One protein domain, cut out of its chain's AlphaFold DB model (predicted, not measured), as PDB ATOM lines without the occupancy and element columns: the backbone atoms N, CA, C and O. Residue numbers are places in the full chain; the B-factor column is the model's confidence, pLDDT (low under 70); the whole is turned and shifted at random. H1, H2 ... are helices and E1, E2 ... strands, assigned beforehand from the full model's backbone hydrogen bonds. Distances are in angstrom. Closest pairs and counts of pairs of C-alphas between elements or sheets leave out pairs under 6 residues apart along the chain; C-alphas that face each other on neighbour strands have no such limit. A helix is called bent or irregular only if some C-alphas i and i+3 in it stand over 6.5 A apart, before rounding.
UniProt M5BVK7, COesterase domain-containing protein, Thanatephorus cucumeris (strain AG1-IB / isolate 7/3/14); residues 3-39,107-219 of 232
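This is residues 3 to 39 and 107 to 219 of the 232 residues of the protein "COesterase domain-containing protein" of Thanatephorus cucumeris (strain AG1-IB / isolate 7/3/14) (UniProt M5BVK7). A small wall of three parallel strands, in the order E1, E2, E3, has two helices over one face, H1 over E1 and H6 over E2 and E3; the other face has no named helix over it. H3, H4 and H5 form a separate helical lobe off the sheet, H2 packs on H1, and H7 with the long stretch 198 to 212 lies by the ends of E2 and E3. The printed part has 150 residues, with seven named helices and three strands in the order H1 E1 H2 E2 H3 H4 H5 H6 E3 H7, a mixed class of helices and strands. It is compact, with a radius of gyration of the C-alphas of 15.9 A and spans of 46 by 43 by 24 A.

H1, residues 5 to 19, and H6, residues 179 to 191, are on the same face of the sheet of E1, residues 28 to 32, E2, residues 122 to 128, and E3, residues 192 to 197: two layers, helices on one face of a sheet. H1 runs along the strands over E1, at a height over the sheet of 9.2 A; the closest C-alphas are those of Ala 7 and Val 31, 4.7 A. H1 touches H2, residues 111 to 114; the closest C-alphas are those of Thr 15 and Ile 114, 6.1 A. E1 and E2 are parallel, at 8 degrees, with N 31 and O 124 at 2.8 A. E2 and E3 are parallel, at 18 degrees, with N 193 and O 123 at 2.8 A; with the helices between them they make a strand-helix-strand unit, two parallel neighbour strands joined through H3, residues 139 to 146, H4, residues 152 to 164, H5, residues 169 to 175, and H6. H3 touches H5, the same way at a shallow tilt of 34 degrees, only just short of steep; the closest C-alphas are those of Phe 139 and Ala 173, 4.5 A. H4, with residues 159 to 163 alone, touches H5 only at the corner, about perpendicular at 88 degrees; the closest C-alphas are those of Tyr 162 and Met 172, 6.8 A. H6 runs along the strands over E2 and E3, at a height of 7.5 A; its closest C-alphas to E2 are those of Arg 191 and Asp 122, 4.9 A. H7, residues 213 to 217, only grazes the sheet with residues 213 to 214. Each O i to N i+4 pair is within hydrogen-bond range in H1, H3, H4 and H7, but 7 of 9 are in H6 and 1 of 3 in H5, where 3 of 4 O i to N i+3 pairs are; H2 is too short for an O i to N i+4 pair.

H1 begins at C-alpha 5 (114.560, 284.462, 212.065) and is 20.9 A long. E1 measures 13.3 A, E2 20.5 A, H4 18.5 A, H6 18.1 A and E3 16.2 A; E3 ends at C-alpha 197 (124.613, 274.432, 201.348). H5 and H6 are irregular: C-alphas 170 and 173 are 7.1 A apart, and C-alphas 187 and 190 are 9.4 A apart. H7 ends at C-alpha 217 (113.423, 272.073, 200.136).

The two C-alphas farthest apart, those of Thr 22 and Lys 206, are 46.0 A apart. Residues 40 to 106 are not printed; C-alphas 39 and 107 are 9.8 A apart across the cut. Of the links printed whole, E3 to H7 is long, with 15 residues. The mean pLDDT of the printed part is 86.7; residues 133 to 136 and 176 to 178 are under 70.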
ATOM      1  N   GLN A   3     114.031 278.648 209.430       92.44
ATOM      2  CA  GLN A   3     115.034 279.293 208.593       92.44
ATOM      3  C   GLN A   3     115.166 280.772 208.985       92.44
ATOM      4  O   GLN A   3     114.168 281.393 209.360       92.44
ATOM      5  N   SER A   4     116.380 281.329 208.972       91.00
ATOM      6  CA  SER A   4     116.640 282.738 209.308       91.00
ATOM      7  C   SER A   4     116.113 283.111 210.703       91.00
ATOM      8  O   SER A   4     116.451 282.462 211.696       91.00
ATOM      9  N   ALA A   5     115.248 284.121 210.820       89.88
ATOM     10  CA  ALA A   5     114.560 284.462 212.065       89.88
ATOM     11  C   ALA A   5     113.737 283.291 212.635       89.88
ATOM     12  O   ALA A   5     113.656 283.131 213.852       89.88
ATOM     13  N   GLY A   6     113.188 282.421 211.781       94.56
ATOM     14  CA  GLY A   6     112.534 281.180 212.195       94.56
ATOM     15  C   GLY A   6     113.510 280.172 212.808       94.56
ATOM     16  O   GLY A   6     113.175 279.512 213.789       94.56
ATOM     17  N   ALA A   7     114.744 280.084 212.301       93.62
ATOM     18  CA  ALA A   7     115.816 279.322 212.953       93.62
ATOM     19  C   ALA A   7     116.198 279.958 214.302       93.62
ATOM     20  O   ALA A   7     116.400 279.248 215.286       93.62
ATOM     21  N   GLY A   8     116.179 281.295 214.371       91.75
ATOM     22  CA  GLY A   8     116.217 282.078 215.610       91.75
ATOM     23  C   GLY A   8     115.176 281.632 216.636       91.75
ATOM     24  O   GLY A   8     115.517 281.332 217.782       91.75
ATOM     25  N   ALA A   9     113.920 281.509 216.209       94.25
ATOM     26  CA  ALA A   9     112.820 281.027 217.041       94.25
ATOM     27  C   ALA A   9     113.013 279.568 217.490       94.25
ATOM     28  O   ALA A   9     112.762 279.247 218.651       94.25
ATOM     29  N   VAL A  10     113.526 278.684 216.625       95.62
ATOM     30  CA  VAL A  10     113.899 277.318 217.035       95.62
ATOM     31  C   VAL A  10     114.979 277.348 218.122       95.62
ATOM     32  O   VAL A  10     114.848 276.641 219.121       95.62
ATOM     33  N   GLY A  11     116.000 278.199 217.985       92.50
ATOM     34  CA  GLY A  11     117.014 278.430 219.021       92.50
ATOM     35  C   GLY A  11     116.417 278.904 220.354       92.50
ATOM     36  O   GLY A  11     116.800 278.413 221.420       92.50
ATOM     37  N   LEU A  12     115.420 279.790 220.312       93.00
ATOM     38  CA  LEU A  12     114.664 280.220 221.496       93.00
ATOM     39  C   LEU A  12     113.860 279.071 222.124       93.00
ATOM     40  O   LEU A  12     113.888 278.916 223.342       93.00
ATOM     41  N   HIS A  13     113.213 278.215 221.330       94.50
ATOM     42  CA  HIS A  13     112.517 277.027 221.841       94.50
ATOM     43  C   HIS A  13     113.473 276.000 222.465       94.50
ATOM     44  O   HIS A  13     113.154 275.415 223.501       94.50
ATOM     45  N   LEU A  14     114.659 275.794 221.882       93.31
ATOM     46  CA  LEU A  14     115.715 274.964 222.475       93.31
ATOM     47  C   LEU A  14     116.197 275.548 223.807       93.31
ATOM     48  O   LEU A  14     116.399 274.806 224.767       93.31
ATOM     49  N   THR A  15     116.326 276.872 223.887       91.81
ATOM     50  CA  THR A  15     116.733 277.581 225.107       91.81
ATOM     51  C   THR A  15     115.671 277.472 226.202       91.81
ATOM     52  O   THR A  15     115.994 277.111 227.330       91.81
ATOM     53  N   ALA A  16     114.396 277.703 225.873       91.44
ATOM     54  CA  ALA A  16     113.278 277.527 226.801       91.44
ATOM     55  C   ALA A  16     113.225 276.092 227.349       91.44
ATOM     56  O   ALA A  16     113.112 275.879 228.554       91.44
ATOM     57  N   ARG A  17     113.416 275.097 226.477       90.69
ATOM     58  CA  ARG A  17     113.475 273.692 226.883       90.69
ATOM     59  C   ARG A  17     114.726 273.340 227.693       90.69
ATOM     60  O   ARG A  17     114.661 272.469 228.551       90.69
ATOM     61  N   SER A  18     115.852 274.011 227.453       89.06
ATOM     62  CA  SER A  18     117.052 273.876 228.295       89.06
ATOM     63  C   SER A  18     116.776 274.368 229.717       89.06
ATOM     64  O   SER A  18     117.195 273.733 230.680       89.06
ATOM     65  N   ALA A  19     116.019 275.463 229.848       87.75
ATOM     66  CA  ALA A  19     115.598 276.007 231.136       87.75
ATOM     67  C   ALA A  19     114.502 275.171 231.824       87.75
ATOM     68  O   ALA A  19     114.440 275.157 233.052       87.75
ATOM     69  N   ASN A  20     113.664 274.459 231.059       87.81
ATOM     70  CA  ASN A  20     112.654 273.532 231.576       87.81
ATOM     71  C   ASN A  20     112.710 272.143 230.895       87.81
ATOM     72  O   ASN A  20     111.878 271.830 230.038       87.81
ATOM     73  N   PRO A  21     113.640 271.258 231.300       83.12
ATOM     74  CA  PRO A  21     113.842 269.960 230.643       83.12
ATOM     75  C   PRO A  21     112.663 268.980 230.745       83.12
ATOM     76  O   PRO A  21     112.645 267.963 230.046       83.12
ATOM     77  N   THR A  22     111.692 269.247 231.627       87.00
ATOM     78  CA  THR A  22     110.498 268.399 231.779       87.00
ATOM     79  C   THR A  22     109.517 268.560 230.618       87.00
ATOM     80  O   THR A  22     108.770 267.627 230.316       87.00
ATOM     81  N   GLU A  23     109.567 269.688 229.905       87.69
ATOM     82  CA  GLU A  23     108.747 269.941 228.725       87.69
ATOM     83  C   GLU A  23     109.230 269.131 227.514       87.69
ATOM     84  O   GLU A  23     110.415 269.089 227.160       87.69
ATOM     85  N   ARG A  24     108.283 268.472 226.837       88.19
ATOM     86  CA  ARG A  24     108.557 267.559 225.714       88.19
ATOM     87  C   ARG A  24     107.738 267.881 224.466       88.19
ATOM     88  O   ARG A  24     107.240 266.977 223.805       88.19
ATOM     89  N   PHE A  25     107.630 269.163 224.119       92.00
ATOM     90  CA  PHE A  25     106.876 269.608 222.937       92.00
ATOM     91  C   PHE A  25     107.488 269.169 221.598       92.00
ATOM     92  O   PHE A  25     106.792 269.092 220.593       92.00
ATOM     93  N   PHE A  26     108.783 268.851 221.569       95.12
ATOM     94  CA  PHE A  26     109.468 268.360 220.374       95.12
ATOM     95  C   PHE A  26     110.534 267.324 220.741       95.12
ATOM     96  O   PHE A  26     110.898 267.167 221.904       95.12
ATOM     97  N   ARG A  27     111.062 266.591 219.760       94.94
ATOM     98  CA  ARG A  27     112.201 265.664 219.950       94.94
ATOM     99  C   ARG A  27     113.351 265.919 218.986       94.94
ATOM    100  O   ARG A  27     114.410 265.329 219.138       94.94
ATOM    101  N   ARG A  28     113.137 266.780 217.994       96.75
ATOM    102  CA  ARG A  28     114.123 267.123 216.975       96.75
ATOM    103  C   ARG A  28     113.989 268.588 216.608       96.75
ATOM    104  O   ARG A  28     112.890 269.137 216.704       96.75
ATOM    105  N   ALA A  29     115.084 269.195 216.184       97.25
ATOM    106  CA  ALA A  29     115.108 270.558 215.678       97.25
ATOM    107  C   ALA A  29     115.901 270.627 214.372       97.25
ATOM    108  O   ALA A  29     116.854 269.884 214.176       97.25
ATOM    109  N   ILE A  30     115.489 271.525 213.481       97.44
ATOM    110  CA  ILE A  30     116.236 271.860 212.267       97.44
ATOM    111  C   ILE A  30     116.413 273.375 212.293       97.44
ATOM    112  O   ILE A  30     115.412 274.091 212.417       97.44
ATOM    113  N   VAL A  31     117.665 273.823 212.249       95.69
ATOM    114  CA  VAL A  31     118.098 275.212 212.419       95.69
ATOM    115  C   VAL A  31     118.873 275.624 211.165       95.69
ATOM    116  O   VAL A  31     120.051 275.305 211.034       95.69
ATOM    117  N   GLN A  32     118.200 276.296 210.231       93.62
ATOM    118  CA  GLN A  32     118.755 276.651 208.919       93.62
ATOM    119  C   GLN A  32     119.132 278.133 208.881       93.62
ATOM    120  O   GLN A  32     118.269 278.987 209.086       93.62
ATOM    121  N   SER A  33     120.401 278.449 208.625       90.88
ATOM    122  CA  SER A  33     120.919 279.824 208.569       90.88
ATOM    123  C   SER A  33     120.498 280.649 209.790       90.88
ATOM    124  O   SER A  33     119.663 281.553 209.708       90.88
ATOM    125  N   TRP A  34     121.001 280.277 210.968       88.94
ATOM    126  CA  TRP A  34     120.522 280.815 212.242       88.94
ATOM    127  C   TRP A  34     120.726 282.336 212.366       88.94
ATOM    128  O   TRP A  34     121.827 282.815 212.640       88.94
ATOM    129  N   TYR A  35     119.631 283.103 212.283       86.19
ATOM    130  CA  TYR A  35     119.651 284.528 212.613       86.19
ATOM    131  C   TYR A  35     119.715 284.748 214.132       86.19
ATOM    132  O   TYR A  35     118.764 284.479 214.872       86.19
ATOM    133  N   ARG A  36     120.854 285.269 214.597       81.88
ATOM    134  CA  ARG A  36     121.133 285.574 216.007       81.88
ATOM    135  C   ARG A  36     120.715 287.010 216.332       81.88
ATOM    136  O   ARG A  36     121.554 287.898 216.439       81.88
ATOM    137  N   SER A  37     119.412 287.255 216.463       82.31
ATOM    138  CA  SER A  37     118.906 288.588 216.816       82.31
ATOM    139  C   SER A  37     119.498 289.081 218.149       82.31
ATOM    140  O   SER A  37     119.520 288.296 219.104       82.31
ATOM    141  N   PRO A  38     119.882 290.365 218.275       81.81
ATOM    142  CA  PRO A  38     120.303 290.935 219.551       81.81
ATOM    143  C   PRO A  38     119.266 290.713 220.639       81.81
ATOM    144  O   PRO A  38     118.099 291.087 220.498       81.81
ATOM    145  N   PHE A  39     119.721 290.123 221.737       84.69
ATOM    146  CA  PHE A  39     118.861 289.704 222.829       84.69
ATOM    147  C   PHE A  39     119.080 290.616 224.034       84.69
ATOM    148  O   PHE A  39     120.008 290.429 224.821       84.69
ATOM    149  N   PHE A 107     112.706 283.853 229.464       90.38
ATOM    150  CA  PHE A 107     114.129 284.118 229.292       90.38
ATOM    151  C   PHE A 107     114.636 285.057 230.386       90.38
ATOM    152  O   PHE A 107     114.470 286.274 230.338       90.38
ATOM    153  N   LYS A 108     115.300 284.477 231.391       87.44
ATOM    154  CA  LYS A 108     115.794 285.213 232.570       87.44
ATOM    155  C   LYS A 108     117.143 285.909 232.362       87.44
ATOM    156  O   LYS A 108     117.516 286.765 233.156       87.44
ATOM    157  N   LYS A 109     117.903 285.498 231.346       84.44
ATOM    158  CA  LYS A 109     119.270 285.941 231.027       84.44
ATOM    159  C   LYS A 109     119.513 285.842 229.517       84.44
ATOM    160  O   LYS A 109     118.617 285.455 228.767       84.44
ATOM    161  N   ASN A 110     120.721 286.191 229.073       80.81
ATOM    162  CA  ASN A 110     121.105 286.058 227.672       80.81
ATOM    163  C   ASN A 110     121.041 284.586 227.198       80.81
ATOM    164  O   ASN A 110     121.234 283.661 227.989       80.81
ATOM    165  N   LEU A 111     120.795 284.382 225.900       77.56
ATOM    166  CA  LEU A 111     120.686 283.056 225.275       77.56
ATOM    167  C   LEU A 111     121.901 282.166 225.572       77.56
ATOM    168  O   LEU A 111     121.734 281.024 225.987       77.56
ATOM    169  N   ALA A 112     123.114 282.703 225.416       75.19
ATOM    170  CA  ALA A 112     124.356 281.953 225.604       75.19
ATOM    171  C   ALA A 112     124.523 281.389 227.027       75.19
ATOM    172  O   ALA A 112     125.142 280.346 227.199       75.19
ATOM    173  N   SER A 113     123.959 282.048 228.044       75.81
ATOM    174  CA  SER A 113     124.019 281.589 229.439       75.81
ATOM    175  C   SER A 113     122.968 280.543 229.810       75.81
ATOM    176  O   SER A 113     123.054 279.973 230.895       75.81
ATOM    177  N   ILE A 114     121.961 280.327 228.958       78.19
ATOM    178  CA  ILE A 114     120.828 279.428 229.231       78.19
ATOM    179  C   ILE A 114     120.846 278.214 228.299       78.19
ATOM    180  O   ILE A 114     120.400 277.129 228.672       78.19
ATOM    181  N   LEU A 115     121.301 278.402 227.062       86.06
ATOM    182  CA  LEU A 115     121.252 277.372 226.043       86.06
ATOM    183  C   LEU A 115     122.259 276.262 226.354       86.06
ATOM    184  O   LEU A 115     123.471 276.463 226.324       86.06
ATOM    185  N   HIS A 116     121.723 275.068 226.584       88.75
ATOM    186  CA  HIS A 116     122.485 273.845 226.779       88.75
ATOM    187  C   HIS A 116     121.979 272.756 225.829       88.75
ATOM    188  O   HIS A 116     120.920 272.878 225.208       88.75
ATOM    189  N   ALA A 117     122.741 271.673 225.691       89.31
ATOM    190  CA  ALA A 117     122.253 270.504 224.979       89.31
ATOM    191  C   ALA A 117     121.061 269.914 225.735       89.31
ATOM    192  O   ALA A 117     121.179 269.548 226.906       89.31
ATOM    193  N   VAL A 118     119.912 269.807 225.071       90.38
ATOM    194  CA  VAL A 118     118.729 269.189 225.671       90.38
ATOM    195  C   VAL A 118     118.806 267.667 225.488       90.38
ATOM    196  O   VAL A 118     118.832 267.198 224.344       90.38
ATOM    197  N   PRO A 119     118.796 266.864 226.571       89.06
ATOM    198  CA  PRO A 119     118.876 265.412 226.459       89.06
ATOM    199  C   PRO A 119     117.772 264.818 225.574       89.06
ATOM    200  O   PRO A 119     116.589 265.144 225.704       89.06
ATOM    201  N   GLY A 120     118.165 263.910 224.677       90.31
ATOM    202  CA  GLY A 120     117.239 263.209 223.783       90.31
ATOM    203  C   GLY A 120     116.694 264.052 222.628       90.31
ATOM    204  O   GLY A 120     115.695 263.660 222.024       90.31
ATOM    205  N   VAL A 121     117.315 265.198 222.332       94.94
ATOM    206  CA  VAL A 121     117.023 266.001 221.140       94.94
ATOM    207  C   VAL A 121     118.104 265.786 220.099       94.94
ATOM    208  O   VAL A 121     119.286 265.890 220.413       94.94
ATOM    209  N   ASP A 122     117.693 265.476 218.874       96.81
ATOM    210  CA  ASP A 122     118.577 265.499 217.703       96.81
ATOM    211  C   ASP A 122     118.421 266.828 216.976       96.81
ATOM    212  O   ASP A 122     117.301 267.339 216.845       96.81
ATOM    213  N   ILE A 123     119.528 267.382 216.492       97.19
ATOM    214  CA  ILE A 123     119.500 268.620 215.721       97.19
ATOM    215  C   ILE A 123     120.100 268.416 214.337       97.19
ATOM    216  O   ILE A 123     121.101 267.724 214.169       97.19
ATOM    217  N   ILE A 124     119.495 269.064 213.351       97.19
ATOM    218  CA  ILE A 124     120.137 269.370 212.078       97.19
ATOM    219  C   ILE A 124     120.402 270.871 212.093       97.19
ATOM    220  O   ILE A 124     119.488 271.656 212.346       97.19
ATOM    221  N   VAL A 125     121.639 271.280 211.862       95.69
ATOM    222  CA  VAL A 125     122.013 272.693 211.816       95.69
ATOM    223  C   VAL A 125     122.885 272.941 210.601       95.69
ATOM    224  O   VAL A 125     123.778 272.159 210.299       95.69
ATOM    225  N   GLY A 126     122.638 274.023 209.888       93.88
ATOM    226  CA  GLY A 126     123.473 274.364 208.753       93.88
ATOM    227  C   GLY A 126     123.218 275.760 208.255       93.88
ATOM    228  O   GLY A 126     122.400 276.500 208.802       93.88
ATOM    229  N   HIS A 127     123.963 276.112 207.224       91.94
ATOM    230  CA  HIS A 127     123.946 277.430 206.621       91.94
ATOM    231  C   HIS A 127     124.298 277.327 205.140       91.94
ATOM    232  O   HIS A 127     124.893 276.340 204.695       91.94
ATOM    233  N   THR A 128     123.947 278.353 204.376       90.94
ATOM    234  CA  THR A 128     124.407 278.488 202.994       90.94
ATOM    235  C   THR A 128     125.842 279.011 202.950       90.94
ATOM    236  O   THR A 128     126.384 279.492 203.948       90.94
ATOM    237  N   THR A 129     126.528 278.867 201.823       87.88
ATOM    238  CA  THR A 129     127.945 279.247 201.762       87.88
ATOM    239  C   THR A 129     128.137 280.744 201.933       87.88
ATOM    240  O   THR A 129     128.958 281.139 202.746       87.88
ATOM    241  N   ALA A 130     127.332 281.578 201.278       85.56
ATOM    242  CA  ALA A 130     127.322 283.026 201.476       85.56
ATOM    243  C   ALA A 130     126.176 283.443 202.415       85.56
ATOM    244  O   ALA A 130     125.302 284.237 202.046       85.56
ATOM    245  N   ASP A 131     126.152 282.860 203.618       82.62
ATOM    246  CA  ASP A 131     125.102 283.088 204.613       82.62
ATOM    247  C   ASP A 131     125.254 284.456 205.289       82.62
ATOM    248  O   ASP A 131     125.735 284.595 206.415       82.62
ATOM    249  N   SER A 132     124.816 285.491 204.581       76.38
ATOM    250  CA  SER A 132     124.677 286.838 205.113       76.38
ATOM    251  C   SER A 132     123.286 287.372 204.836       76.38
ATOM    252  O   SER A 132     122.843 287.461 203.693       76.38
ATOM    253  N   ALA A 133     122.612 287.800 205.901       62.59
ATOM    254  CA  ALA A 133     121.357 288.536 205.809       62.59
ATOM    255  C   ALA A 133     121.568 290.011 205.399       62.59
ATOM    256  O   ALA A 133     120.620 290.793 205.382       62.59
ATOM    257  N   SER A 134     122.810 290.439 205.142       61.53
ATOM    258  CA  SER A 134     123.181 291.849 204.960       61.53
ATOM    259  C   SER A 134     124.290 292.014 203.914       61.53
ATOM    260  O   SER A 134     125.294 292.683 204.154       61.53
ATOM    261  N   GLY A 135     124.121 291.393 202.742       61.72
ATOM    262  CA  GLY A 135     125.074 291.506 201.634       61.72
ATOM    263  C   GLY A 135     125.433 292.965 201.311       61.72
ATOM    264  O   GLY A 135     124.562 293.832 201.283       61.72
ATOM    265  N   GLY A 136     126.725 293.244 201.113       66.19
ATOM    266  CA  GLY A 136     127.242 294.594 200.842       66.19
ATOM    267  C   GLY A 136     127.342 295.519 202.063       66.19
ATOM    268  O   GLY A 136     127.745 296.672 201.919       66.19
ATOM    269  N   THR A 137     127.002 295.040 203.263       75.38
ATOM    270  CA  THR A 137     127.163 295.798 204.513       75.38
ATOM    271  C   THR A 137     128.579 295.606 205.068       75.38
ATOM    272  O   THR A 137     129.048 294.467 205.104       75.38
ATOM    273  N   PRO A 138     129.267 296.666 205.541       83.81
ATOM    274  CA  PRO A 138     130.567 296.529 206.196       83.81
ATOM    275  C   PRO A 138     130.519 295.560 207.379       83.81
ATOM    276  O   PRO A 138     129.535 295.523 208.123       83.81
ATOM    277  N   PHE A 139     131.595 294.802 207.584       83.81
ATOM    278  CA  PHE A 139     131.679 293.780 208.629       83.81
ATOM    279  C   PHE A 139     131.343 294.331 210.020       83.81
ATOM    280  O   PHE A 139     130.528 293.755 210.739       83.81
ATOM    281  N   GLU A 140     131.884 295.491 210.381       84.38
ATOM    282  CA  GLU A 140     131.636 296.140 211.669       84.38
ATOM    283  C   GLU A 140     130.164 296.497 211.858       84.38
ATOM    284  O   GLU A 140     129.639 296.376 212.963       84.38
ATOM    285  N   ALA A 141     129.477 296.905 210.789       81.44
ATOM    286  CA  ALA A 141     128.057 297.213 210.848       81.44
ATOM    287  C   ALA A 141     127.218 295.942 211.067       81.44
ATOM    288  O   ALA A 141     126.288 295.972 211.874       81.44
ATOM    289  N   VAL A 142     127.579 294.813 210.440       80.19
ATOM    290  CA  VAL A 142     126.938 293.505 210.687       80.19
ATOM    291  C   VAL A 142     127.162 293.047 212.128       80.19
ATOM    292  O   VAL A 142     126.217 292.637 212.811       80.19
ATOM    293  N   VAL A 143     128.398 293.149 212.621       82.69
ATOM    294  CA  VAL A 143     128.753 292.731 213.979       82.69
ATOM    295  C   VAL A 143     128.069 293.616 215.016       82.69
ATOM    296  O   VAL A 143     127.456 293.081 215.931       82.69
ATOM    297  N   ASN A 144     128.073 294.940 214.854       80.88
ATOM    298  CA  ASN A 144     127.394 295.860 215.771       80.88
ATOM    299  C   ASN A 144     125.867 295.672 215.749       80.88
ATOM    300  O   ASN A 144     125.203 295.732 216.782       80.88
ATOM    301  N   ALA A 145     125.293 295.377 214.578       78.25
ATOM    302  CA  ALA A 145     123.875 295.059 214.476       78.25
ATOM    303  C   ALA A 145     123.516 293.751 215.196       78.25
ATOM    304  O   ALA A 145     122.414 293.665 215.732       78.25
ATOM    305  N   THR A 146     124.415 292.764 215.226       78.19
ATOM    306  CA  THR A 146     124.196 291.441 215.841       78.19
ATOM    307  C   THR A 146     124.551 291.426 217.334       78.19
ATOM    308  O   THR A 146     123.856 290.818 218.148       78.19
ATOM    309  N   TYR A 147     125.602 292.149 217.712       81.25
ATOM    310  CA  TYR A 147     126.178 292.200 219.050       81.25
ATOM    311  C   TYR A 147     126.475 293.652 219.456       81.25
ATOM    312  O   TYR A 147     127.637 294.045 219.568       81.25
ATOM    313  N   PRO A 148     125.436 294.458 219.739       77.25
ATOM    314  CA  PRO A 148     125.592 295.889 220.023       77.25
ATOM    315  C   PRO A 148     126.385 296.204 221.305       77.25
ATOM    316  O   PRO A 148     126.629 297.365 221.608       77.25
ATOM    317  N   GLY A 149     126.757 295.186 222.090       79.75
ATOM    318  CA  GLY A 149     127.580 295.324 223.293       79.75
ATOM    319  C   GLY A 149     129.074 295.048 223.091       79.75
ATOM    320  O   GLY A 149     129.814 295.147 224.066       79.75
ATOM    321  N   LEU A 150     129.521 294.671 221.887       84.69
ATOM    322  CA  LEU A 150     130.943 294.435 221.623       84.69
ATOM    323  C   LEU A 150     131.725 295.748 221.577       84.69
ATOM    324  O   LEU A 150     131.291 296.740 220.992       84.69
ATOM    325  N   THR A 151     132.909 295.740 222.179       89.38
ATOM    326  CA  THR A 151     133.830 296.879 222.175       89.38
ATOM    327  C   THR A 151     134.668 296.919 220.894       89.38
ATOM    328  O   THR A 151     134.774 295.941 220.154       89.38
ATOM    329  N   LEU A 152     135.354 298.041 220.648       89.56
ATOM    330  CA  LEU A 152     136.331 298.142 219.554       89.56
ATOM    331  C   LEU A 152     137.456 297.097 219.667       89.56
ATOM    332  O   LEU A 152     137.966 296.629 218.649       89.56
ATOM    333  N   ALA A 153     137.839 296.720 220.891       92.62
ATOM    334  CA  ALA A 153     138.834 295.677 221.118       92.62
ATOM    335  C   ALA A 153     138.306 294.300 220.688       92.62
ATOM    336  O   ALA A 153     139.023 293.558 220.018       92.62
ATOM    337  N   ASP A 154     137.041 293.995 220.990       91.62
ATOM    338  CA  ASP A 154     136.394 292.748 220.569       91.62
ATOM    339  C   ASP A 154     136.281 292.663 219.042       91.62
ATOM    340  O   ASP A 154     136.586 291.624 218.460       91.62
ATOM    341  N   LEU A 155     135.924 293.770 218.377       88.69
ATOM    342  CA  LEU A 155     135.879 293.845 216.911       88.69
ATOM    343  C   LEU A 155     137.245 293.565 216.277       88.69
ATOM    344  O   LEU A 155     137.329 292.849 215.277       88.69
ATOM    345  N   LYS A 156     138.322 294.109 216.858       91.50
ATOM    346  CA  LYS A 156     139.689 293.871 216.381       91.50
ATOM    347  C   LYS A 156     140.092 292.406 216.550       91.50
ATOM    348  O   LYS A 156     140.668 291.830 215.631       91.50
ATOM    349  N   THR A 157     139.770 291.812 217.697       92.06
ATOM    350  CA  THR A 157     140.010 290.390 217.969       92.06
ATOM    351  C   THR A 157     139.251 289.510 216.981       92.06
ATOM    352  O   THR A 157     139.847 288.627 216.371       92.06
ATOM    353  N   LEU A 158     137.963 289.787 216.761       88.00
ATOM    354  CA  LEU A 158     137.139 289.030 215.826       88.00
ATOM    355  C   LEU A 158     137.712 289.108 214.408       88.00
ATOM    356  O   LEU A 158     137.902 288.080 213.769       88.00
ATOM    357  N   ARG A 159     138.081 290.305 213.937       89.38
ATOM    358  CA  ARG A 159     138.719 290.477 212.624       89.38
ATOM    359  C   ARG A 159     139.990 289.644 212.483       89.38
ATOM    360  O   ARG A 159     140.164 288.984 211.465       89.38
ATOM    361  N   ALA A 160     140.855 289.657 213.496       91.31
ATOM    362  CA  ALA A 160     142.087 288.876 213.479       91.31
ATOM    363  C   ALA A 160     141.807 287.372 213.318       91.31
ATOM    364  O   ALA A 160     142.482 286.723 212.525       91.31
ATOM    365  N   MET A 161     140.767 286.848 213.978       89.62
ATOM    366  CA  MET A 161     140.350 285.447 213.832       89.62
ATOM    367  C   MET A 161     139.877 285.120 212.408       89.62
ATOM    368  O   MET A 161     140.238 284.076 211.871       89.62
ATOM    369  N   TYR A 162     139.104 286.006 211.769       87.56
ATOM    370  CA  TYR A 162     138.685 285.809 210.375       87.56
ATOM    371  C   TYR A 162     139.878 285.812 209.409       87.56
ATOM    372  O   TYR A 162     139.943 284.962 208.520       87.56
ATOM    373  N   VAL A 163     140.842 286.722 209.599       90.94
ATOM    374  CA  VAL A 163     142.071 286.763 208.787       90.94
ATOM    375  C   VAL A 163     142.897 285.491 208.978       90.94
ATOM    376  O   VAL A 163     143.356 284.911 207.998       90.94
ATOM    377  N   GLU A 164     143.062 285.029 210.220       91.44
ATOM    378  CA  GLU A 164     143.773 283.784 210.539       91.44
ATOM    379  C   GLU A 164     143.104 282.561 209.890       91.44
ATOM    380  O   GLU A 164     143.788 281.667 209.395       91.44
ATOM    381  N   ALA A 165     141.773 282.561 209.802       85.62
ATOM    382  CA  ALA A 165     140.995 281.549 209.091       85.62
ATOM    383  C   ALA A 165     141.052 281.672 207.550       85.62
ATOM    384  O   ALA A 165     140.405 280.891 206.852       85.62
ATOM    385  N   GLY A 166     141.804 282.635 207.006       88.81
ATOM    386  CA  GLY A 166     141.963 282.850 205.565       88.81
ATOM    387  C   GLY A 166     140.797 283.587 204.900       88.81
ATOM    388  O   GLY A 166     140.656 283.530 203.678       88.81
ATOM    389  N   ILE A 167     139.950 284.272 205.675       85.69
ATOM    390  CA  ILE A 167     138.816 285.042 205.158       85.69
ATOM    391  C   ILE A 167     139.256 286.493 204.949       85.69
ATOM    392  O   ILE A 167     139.632 287.189 205.893       85.69
ATOM    393  N   ALA A 168     139.182 286.955 203.700       87.25
ATOM    394  CA  ALA A 168     139.495 288.333 203.337       87.25
ATOM    395  C   ALA A 168     138.490 289.323 203.961       87.25
ATOM    396  O   ALA A 168     137.314 288.989 204.133       87.25
ATOM    397  N   GLU A 169     138.936 290.540 204.291       83.44
ATOM    398  CA  GLU A 169     138.123 291.542 205.005       83.44
ATOM    399  C   GLU A 169     136.809 291.862 204.282       83.44
ATOM    400  O   GLU A 169     135.745 291.896 204.905       83.44
ATOM    401  N   GLU A 170     136.854 291.992 202.958       83.31
ATOM    402  CA  GLU A 170     135.698 292.236 202.094       83.31
ATOM    403  C   GLU A 170     134.657 291.105 202.119       83.31
ATOM    404  O   GLU A 170     133.501 291.302 201.748       83.31
ATOM    405  N   SER A 171     135.064 289.918 202.566       83.31
ATOM    406  CA  SER A 171     134.245 288.710 202.604       83.31
ATOM    407  C   SER A 171     133.718 288.374 204.001       83.31
ATOM    408  O   SER A 171     132.772 287.595 204.118       83.31
ATOM    409  N   MET A 172     134.261 288.966 205.070       85.44
ATOM    410  CA  MET A 172     133.886 288.626 206.454       85.44
ATOM    411  C   MET A 172     132.386 288.814 206.721       85.44
ATOM    412  O   MET A 172     131.740 287.961 207.326       85.44
ATOM    413  N   ALA A 173     131.800 289.900 206.205       81.31
ATOM    414  CA  ALA A 173     130.367 290.180 206.331       81.31
ATOM    415  C   ALA A 173     129.475 289.153 205.606       81.31
ATOM    416  O   ALA A 173     128.314 288.970 205.979       81.31
ATOM    417  N   THR A 174     130.010 288.489 204.578       80.06
ATOM    418  CA  THR A 174     129.303 287.499 203.752       80.06
ATOM    419  C   THR A 174     129.237 286.130 204.430       80.06
ATOM    420  O   THR A 174     128.271 285.400 204.233       80.06
ATOM    421  N   PHE A 175     130.233 285.794 205.252       76.62
ATOM    422  CA  PHE A 175     130.374 284.470 205.869       76.62
ATOM    423  C   PHE A 175     130.004 284.430 207.364       76.62
ATOM    424  O   PHE A 175     129.920 283.353 207.956       76.62
ATOM    425  N   GLY A 176     129.757 285.587 207.987       65.69
ATOM    426  CA  GLY A 176     129.704 285.716 209.447       65.69
ATOM    427  C   GLY A 176     128.552 285.017 210.188       65.69
ATOM    428  O   GLY A 176     128.628 284.853 211.408       65.69
ATOM    429  N   LEU A 177     127.480 284.573 209.517       65.12
ATOM    430  CA  LEU A 177     126.413 283.804 210.190       65.12
ATOM    431  C   LEU A 177     126.739 282.305 210.321       65.12
ATOM    432  O   LEU A 177     126.193 281.650 211.213       65.12
ATOM    433  N   GLY A 178     127.675 281.774 209.524       65.44
ATOM    434  CA  GLY A 178     128.023 280.346 209.511       65.44
ATOM    435  C   GLY A 178     128.600 279.815 210.834       65.44
ATOM    436  O   GLY A 178     128.478 278.629 211.149       65.44
ATOM    437  N   GLU A 179     129.155 280.689 211.676       73.56
ATOM    438  CA  GLU A 179     129.677 280.341 213.008       73.56
ATOM    439  C   GLU A 179     128.635 279.672 213.916       73.56
ATOM    440  O   GLU A 179     128.963 278.809 214.732       73.56
ATOM    441  N   ALA A 180     127.361 280.058 213.779       71.62
ATOM    442  CA  ALA A 180     126.278 279.562 214.625       71.62
ATOM    443  C   ALA A 180     126.080 278.039 214.486       71.62
ATOM    444  O   ALA A 180     125.674 277.368 215.439       71.62
ATOM    445  N   THR A 181     126.432 277.493 213.319       80.50
ATOM    446  CA  THR A 181     126.406 276.056 213.031       80.50
ATOM    447  C   THR A 181     127.414 275.304 213.883       80.50
ATOM    448  O   THR A 181     127.060 274.318 214.526       80.50
ATOM    449  N   HIS A 182     128.645 275.811 213.963       83.06
ATOM    450  CA  HIS A 182     129.711 275.207 214.758       83.06
ATOM    451  C   HIS A 182     129.370 275.218 216.249       83.06
ATOM    452  O   HIS A 182     129.569 274.218 216.937       83.06
ATOM    453  N   PHE A 183     128.792 276.315 216.744       86.50
ATOM    454  CA  PHE A 183     128.372 276.417 218.140       86.50
ATOM    455  C   PHE A 183     127.328 275.352 218.519       86.50
ATOM    456  O   PHE A 183     127.530 274.623 219.491       86.50
ATOM    457  N   LEU A 184     126.235 275.217 217.753       89.75
ATOM    458  CA  LEU A 184     125.210 274.205 218.050       89.75
ATOM    459  C   LEU A 184     125.718 272.780 217.845       89.75
ATOM    460  O   LEU A 184     125.384 271.902 218.639       89.75
ATOM    461  N   ALA A 185     126.529 272.554 216.811       91.19
ATOM    462  CA  ALA A 185     127.126 271.253 216.554       91.19
ATOM    463  C   ALA A 185     127.997 270.794 217.728       91.19
ATOM    464  O   ALA A 185     127.810 269.691 218.235       91.19
ATOM    465  N   ASN A 186     128.872 271.671 218.225       91.88
ATOM    466  CA  ASN A 186     129.710 271.389 219.389       91.88
ATOM    467  C   ASN A 186     128.876 271.152 220.650       91.88
ATOM    468  O   ASN A 186     129.187 270.261 221.435       91.88
ATOM    469  N   LEU A 187     127.801 271.924 220.836       92.94
ATOM    470  CA  LEU A 187     126.932 271.790 221.998       92.94
ATOM    471  C   LEU A 187     126.217 270.429 222.032       92.94
ATOM    472  O   LEU A 187     126.180 269.789 223.077       92.94
ATOM    473  N   TYR A 188     125.656 269.979 220.905       93.94
ATOM    474  CA  TYR A 188     124.875 268.734 220.819       93.94
ATOM    475  C   TYR A 188     125.717 267.488 220.483       93.94
ATOM    476  O   TYR A 188     125.232 266.360 220.627       93.94
ATOM    477  N   GLY A 189     126.970 267.672 220.062       94.50
ATOM    478  CA  GLY A 189     127.944 266.614 219.802       94.50
ATOM    479  C   GLY A 189     127.416 265.551 218.830       94.50
ATOM    480  O   GLY A 189     126.964 265.895 217.740       94.50
ATOM    481  N   PRO A 190     127.411 264.255 219.198       96.12
ATOM    482  CA  PRO A 190     127.020 263.166 218.294       96.12
ATOM    483  C   PRO A 190     125.538 263.188 217.885       96.12
ATOM    484  O   PRO A 190     125.128 262.396 217.042       96.12
ATOM    485  N   ARG A 191     124.721 264.058 218.496       95.88
ATOM    486  CA  ARG A 191     123.302 264.252 218.155       95.88
ATOM    487  C   ARG A 191     123.074 265.421 217.195       95.88
ATOM    488  O   ARG A 191     121.925 265.763 216.913       95.88
ATOM    489  N   ALA A 192     124.148 266.063 216.744       96.88
ATOM    490  CA  ALA A 192     124.104 267.104 215.737       96.88
ATOM    491  C   ALA A 192     124.495 266.555 214.365       96.88
ATOM    492  O   ALA A 192     125.517 265.892 214.210       96.88
ATOM    493  N   HIS A 193     123.703 266.908 213.361       96.62
ATOM    494  CA  HIS A 193     124.040 266.738 211.956       96.62
ATOM    495  C   HIS A 193     124.240 268.119 211.347       96.62
ATOM    496  O   HIS A 193     123.342 268.963 211.416       96.62
ATOM    497  N   THR A 194     125.417 268.359 210.780       95.38
ATOM    498  CA  THR A 194     125.748 269.638 210.159       95.38
ATOM    499  C   THR A 194     125.639 269.569 208.645       95.38
ATOM    500  O   THR A 194     125.904 268.527 208.044       95.38
ATOM    501  N   TYR A 195     125.267 270.680 208.017       93.94
ATOM    502  CA  TYR A 195     125.378 270.835 206.571       93.94
ATOM    503  C   TYR A 195     125.885 272.230 206.201       93.94
ATOM    504  O   TYR A 195     125.641 273.207 206.912       93.94
ATOM    505  N   ARG A 196     126.566 272.306 205.057       92.62
ATOM    506  CA  ARG A 196     126.802 273.545 204.321       92.62
ATOM    507  C   ARG A 196     126.111 273.413 202.975       92.62
ATOM    508  O   ARG A 196     126.269 272.395 202.305       92.62
ATOM    509  N   TRP A 197     125.324 274.412 202.614       92.38
ATOM    510  CA  TRP A 197     124.613 274.432 201.348       92.38
ATOM    511  C   TRP A 197     125.351 275.311 200.337       92.38
ATOM    512  O   TRP A 197     125.382 276.534 200.468       92.38
ATOM    513  N   ASP A 198     125.952 274.659 199.344       92.56
ATOM    514  CA  ASP A 198     126.785 275.287 198.314       92.56
ATOM    515  C   ASP A 198     126.027 275.567 197.002       92.56
ATOM    516  O   ASP A 198     126.581 276.205 196.110       92.56
ATOM    517  N   GLU A 199     124.766 275.132 196.878       91.62
ATOM    518  CA  GLU A 199     123.997 275.278 195.637       91.62
ATOM    519  C   GLU A 199     123.309 276.661 195.557       91.62
ATOM    520  O   GLU A 199     122.538 277.041 196.456       91.62
ATOM    521  N   PRO A 200     123.561 277.446 194.496       87.31
ATOM    522  CA  PRO A 200     122.851 278.695 194.253       87.31
ATOM    523  C   PRO A 200     121.357 278.486 193.960       87.31
ATOM    524  O   PRO A 200     120.948 277.498 193.360       87.31
ATOM    525  N   ASP A 201     120.534 279.465 194.334       83.38
ATOM    526  CA  ASP A 201     119.143 279.555 193.867       83.38
ATOM    527  C   ASP A 201     119.141 279.990 192.385       83.38
ATOM    528  O   ASP A 201     119.933 280.869 192.026       83.38
ATOM    529  N   PRO A 202     118.272 279.446 191.508       83.25
ATOM    530  CA  PRO A 202     118.165 279.891 190.116       83.25
ATOM    531  C   PRO A 202     117.992 281.406 189.923       83.25
ATOM    532  O   PRO A 202     118.427 281.941 188.902       83.25
ATOM    533  N   ALA A 203     117.392 282.120 190.881       78.12
ATOM    534  CA  ALA A 203     117.279 283.580 190.843       78.12
ATOM    535  C   ALA A 203     118.591 284.314 191.190       78.12
ATOM    536  O   ALA A 203     118.742 285.488 190.850       78.12
ATOM    537  N   ASN A 204     119.559 283.640 191.815       78.38
ATOM    538  CA  ASN A 204     120.910 284.142 192.054       78.38
ATOM    539  C   ASN A 204     121.969 283.057 191.769       78.38
ATOM    540  O   ASN A 204     122.601 282.547 192.694       78.38
ATOM    541  N   PRO A 205     122.247 282.745 190.491       83.75
ATOM    542  CA  PRO A 205     123.108 281.623 190.105       83.75
ATOM    543  C   PRO A 205     124.590 281.829 190.453       83.75
ATOM    544  O   PRO A 205     125.413 280.947 190.232       83.75
ATOM    545  N   LYS A 206     124.965 283.012 190.954       84.12
ATOM    546  CA  LYS A 206     126.355 283.374 191.251       84.12
ATOM    547  C   LYS A 206     126.781 283.011 192.669       84.12
ATOM    548  O   LYS A 206     127.971 283.072 192.960       84.12
ATOM    549  N   SER A 207     125.837 282.724 193.565       85.69
ATOM    550  CA  SER A 207     126.142 282.496 194.977       85.69
ATOM    551  C   SER A 207     125.028 281.734 195.692       85.69
ATOM    552  O   SER A 207     123.850 282.063 195.545       85.69
ATOM    553  N   ALA A 208     125.406 280.771 196.536       88.88
ATOM    554  CA  ALA A 208     124.521 280.171 197.532       88.88
ATOM    555  C   ALA A 208     124.287 281.161 198.684       88.88
ATOM    556  O   ALA A 208     124.902 281.073 199.748       88.88
ATOM    557  N   GLY A 209     123.458 282.171 198.411       86.75
ATOM    558  CA  GLY A 209     123.106 283.228 199.357       86.75
ATOM    559  C   GLY A 209     122.191 282.745 200.481       86.75
ATOM    560  O   GLY A 209     121.748 281.599 200.503       86.75
ATOM    561  N   HIS A 210     121.902 283.627 201.437       87.75
ATOM    562  CA  HIS A 210     120.991 283.334 202.545       87.75
ATOM    563  C   HIS A 210     119.662 282.739 202.043       87.75
ATOM    564  O   HIS A 210     119.024 283.304 201.152       87.75
ATOM    565  N   SER A 211     119.255 281.610 202.632       89.00
ATOM    566  CA  SER A 211     118.027 280.868 202.298       89.00
ATOM    567  C   SER A 211     117.984 280.166 200.929       89.00
ATOM    568  O   SER A 211     116.896 279.750 200.525       89.00
ATOM    569  N   SER A 212     119.090 280.040 200.183       89.50
ATOM    570  CA  SER A 212     119.051 279.372 198.866       89.50
ATOM    571  C   SER A 212     118.652 277.891 198.945       89.50
ATOM    572  O   SER A 212     118.069 277.359 198.003       89.50
ATOM    573  N   ASP A 213     118.867 277.245 200.092       90.12
ATOM    574  CA  ASP A 213     118.432 275.877 200.384       90.12
ATOM    575  C   ASP A 213     116.903 275.708 200.381       90.12
ATOM    576  O   ASP A 213     116.398 274.638 200.029       90.12
ATOM    577  N   ASN A 214     116.143 276.766 200.691       90.19
ATOM    578  CA  ASN A 214     114.678 276.725 200.657       90.19
ATOM    579  C   ASN A 214     114.124 276.434 199.260       90.19
ATOM    580  O   ASN A 214     113.095 275.768 199.161       90.19
ATOM    581  N   TYR A 215     114.802 276.884 198.198       86.62
ATOM    582  CA  TYR A 215     114.343 276.646 196.830       86.62
ATOM    583  C   TYR A 215     114.225 275.144 196.548       86.62
ATOM    584  O   TYR A 215     113.228 274.692 195.994       86.62
ATOM    585  N   ILE A 216     115.203 274.350 196.986       84.62
ATOM    586  CA  ILE A 216     115.169 272.895 196.807       84.62
ATOM    587  C   ILE A 216     114.242 272.224 197.823       84.62
ATOM    588  O   ILE A 216     113.499 271.314 197.463       84.62
ATOM    589  N   LEU A 217     114.248 272.673 199.081       88.44
ATOM    590  CA  LEU A 217     113.423 272.073 200.136       88.44
ATOM    591  C   LEU A 217     111.917 272.278 199.933       88.44
ATOM    592  O   LEU A 217     111.127 271.465 200.412       88.44
ATOM    593  N   TYR A 218     111.525 273.353 199.250       88.81
ATOM    594  CA  TYR A 218     110.133 273.772 199.082       88.81
ATOM    595  C   TYR A 218     109.761 274.012 197.616       88.81
ATOM    596  O   TYR A 218     109.005 274.938 197.307       88.81
ATOM    597  N   GLU A 219     110.308 273.185 196.722       84.25
ATOM    598  CA  GLU A 219     109.869 273.059 195.323       84.25
ATOM    599  C   GLU A 219     109.796 274.396 194.562       84.25
ATOM    600  O   GLU A 219     108.860 274.681 193.819       84.25
TER     601      GLU A 219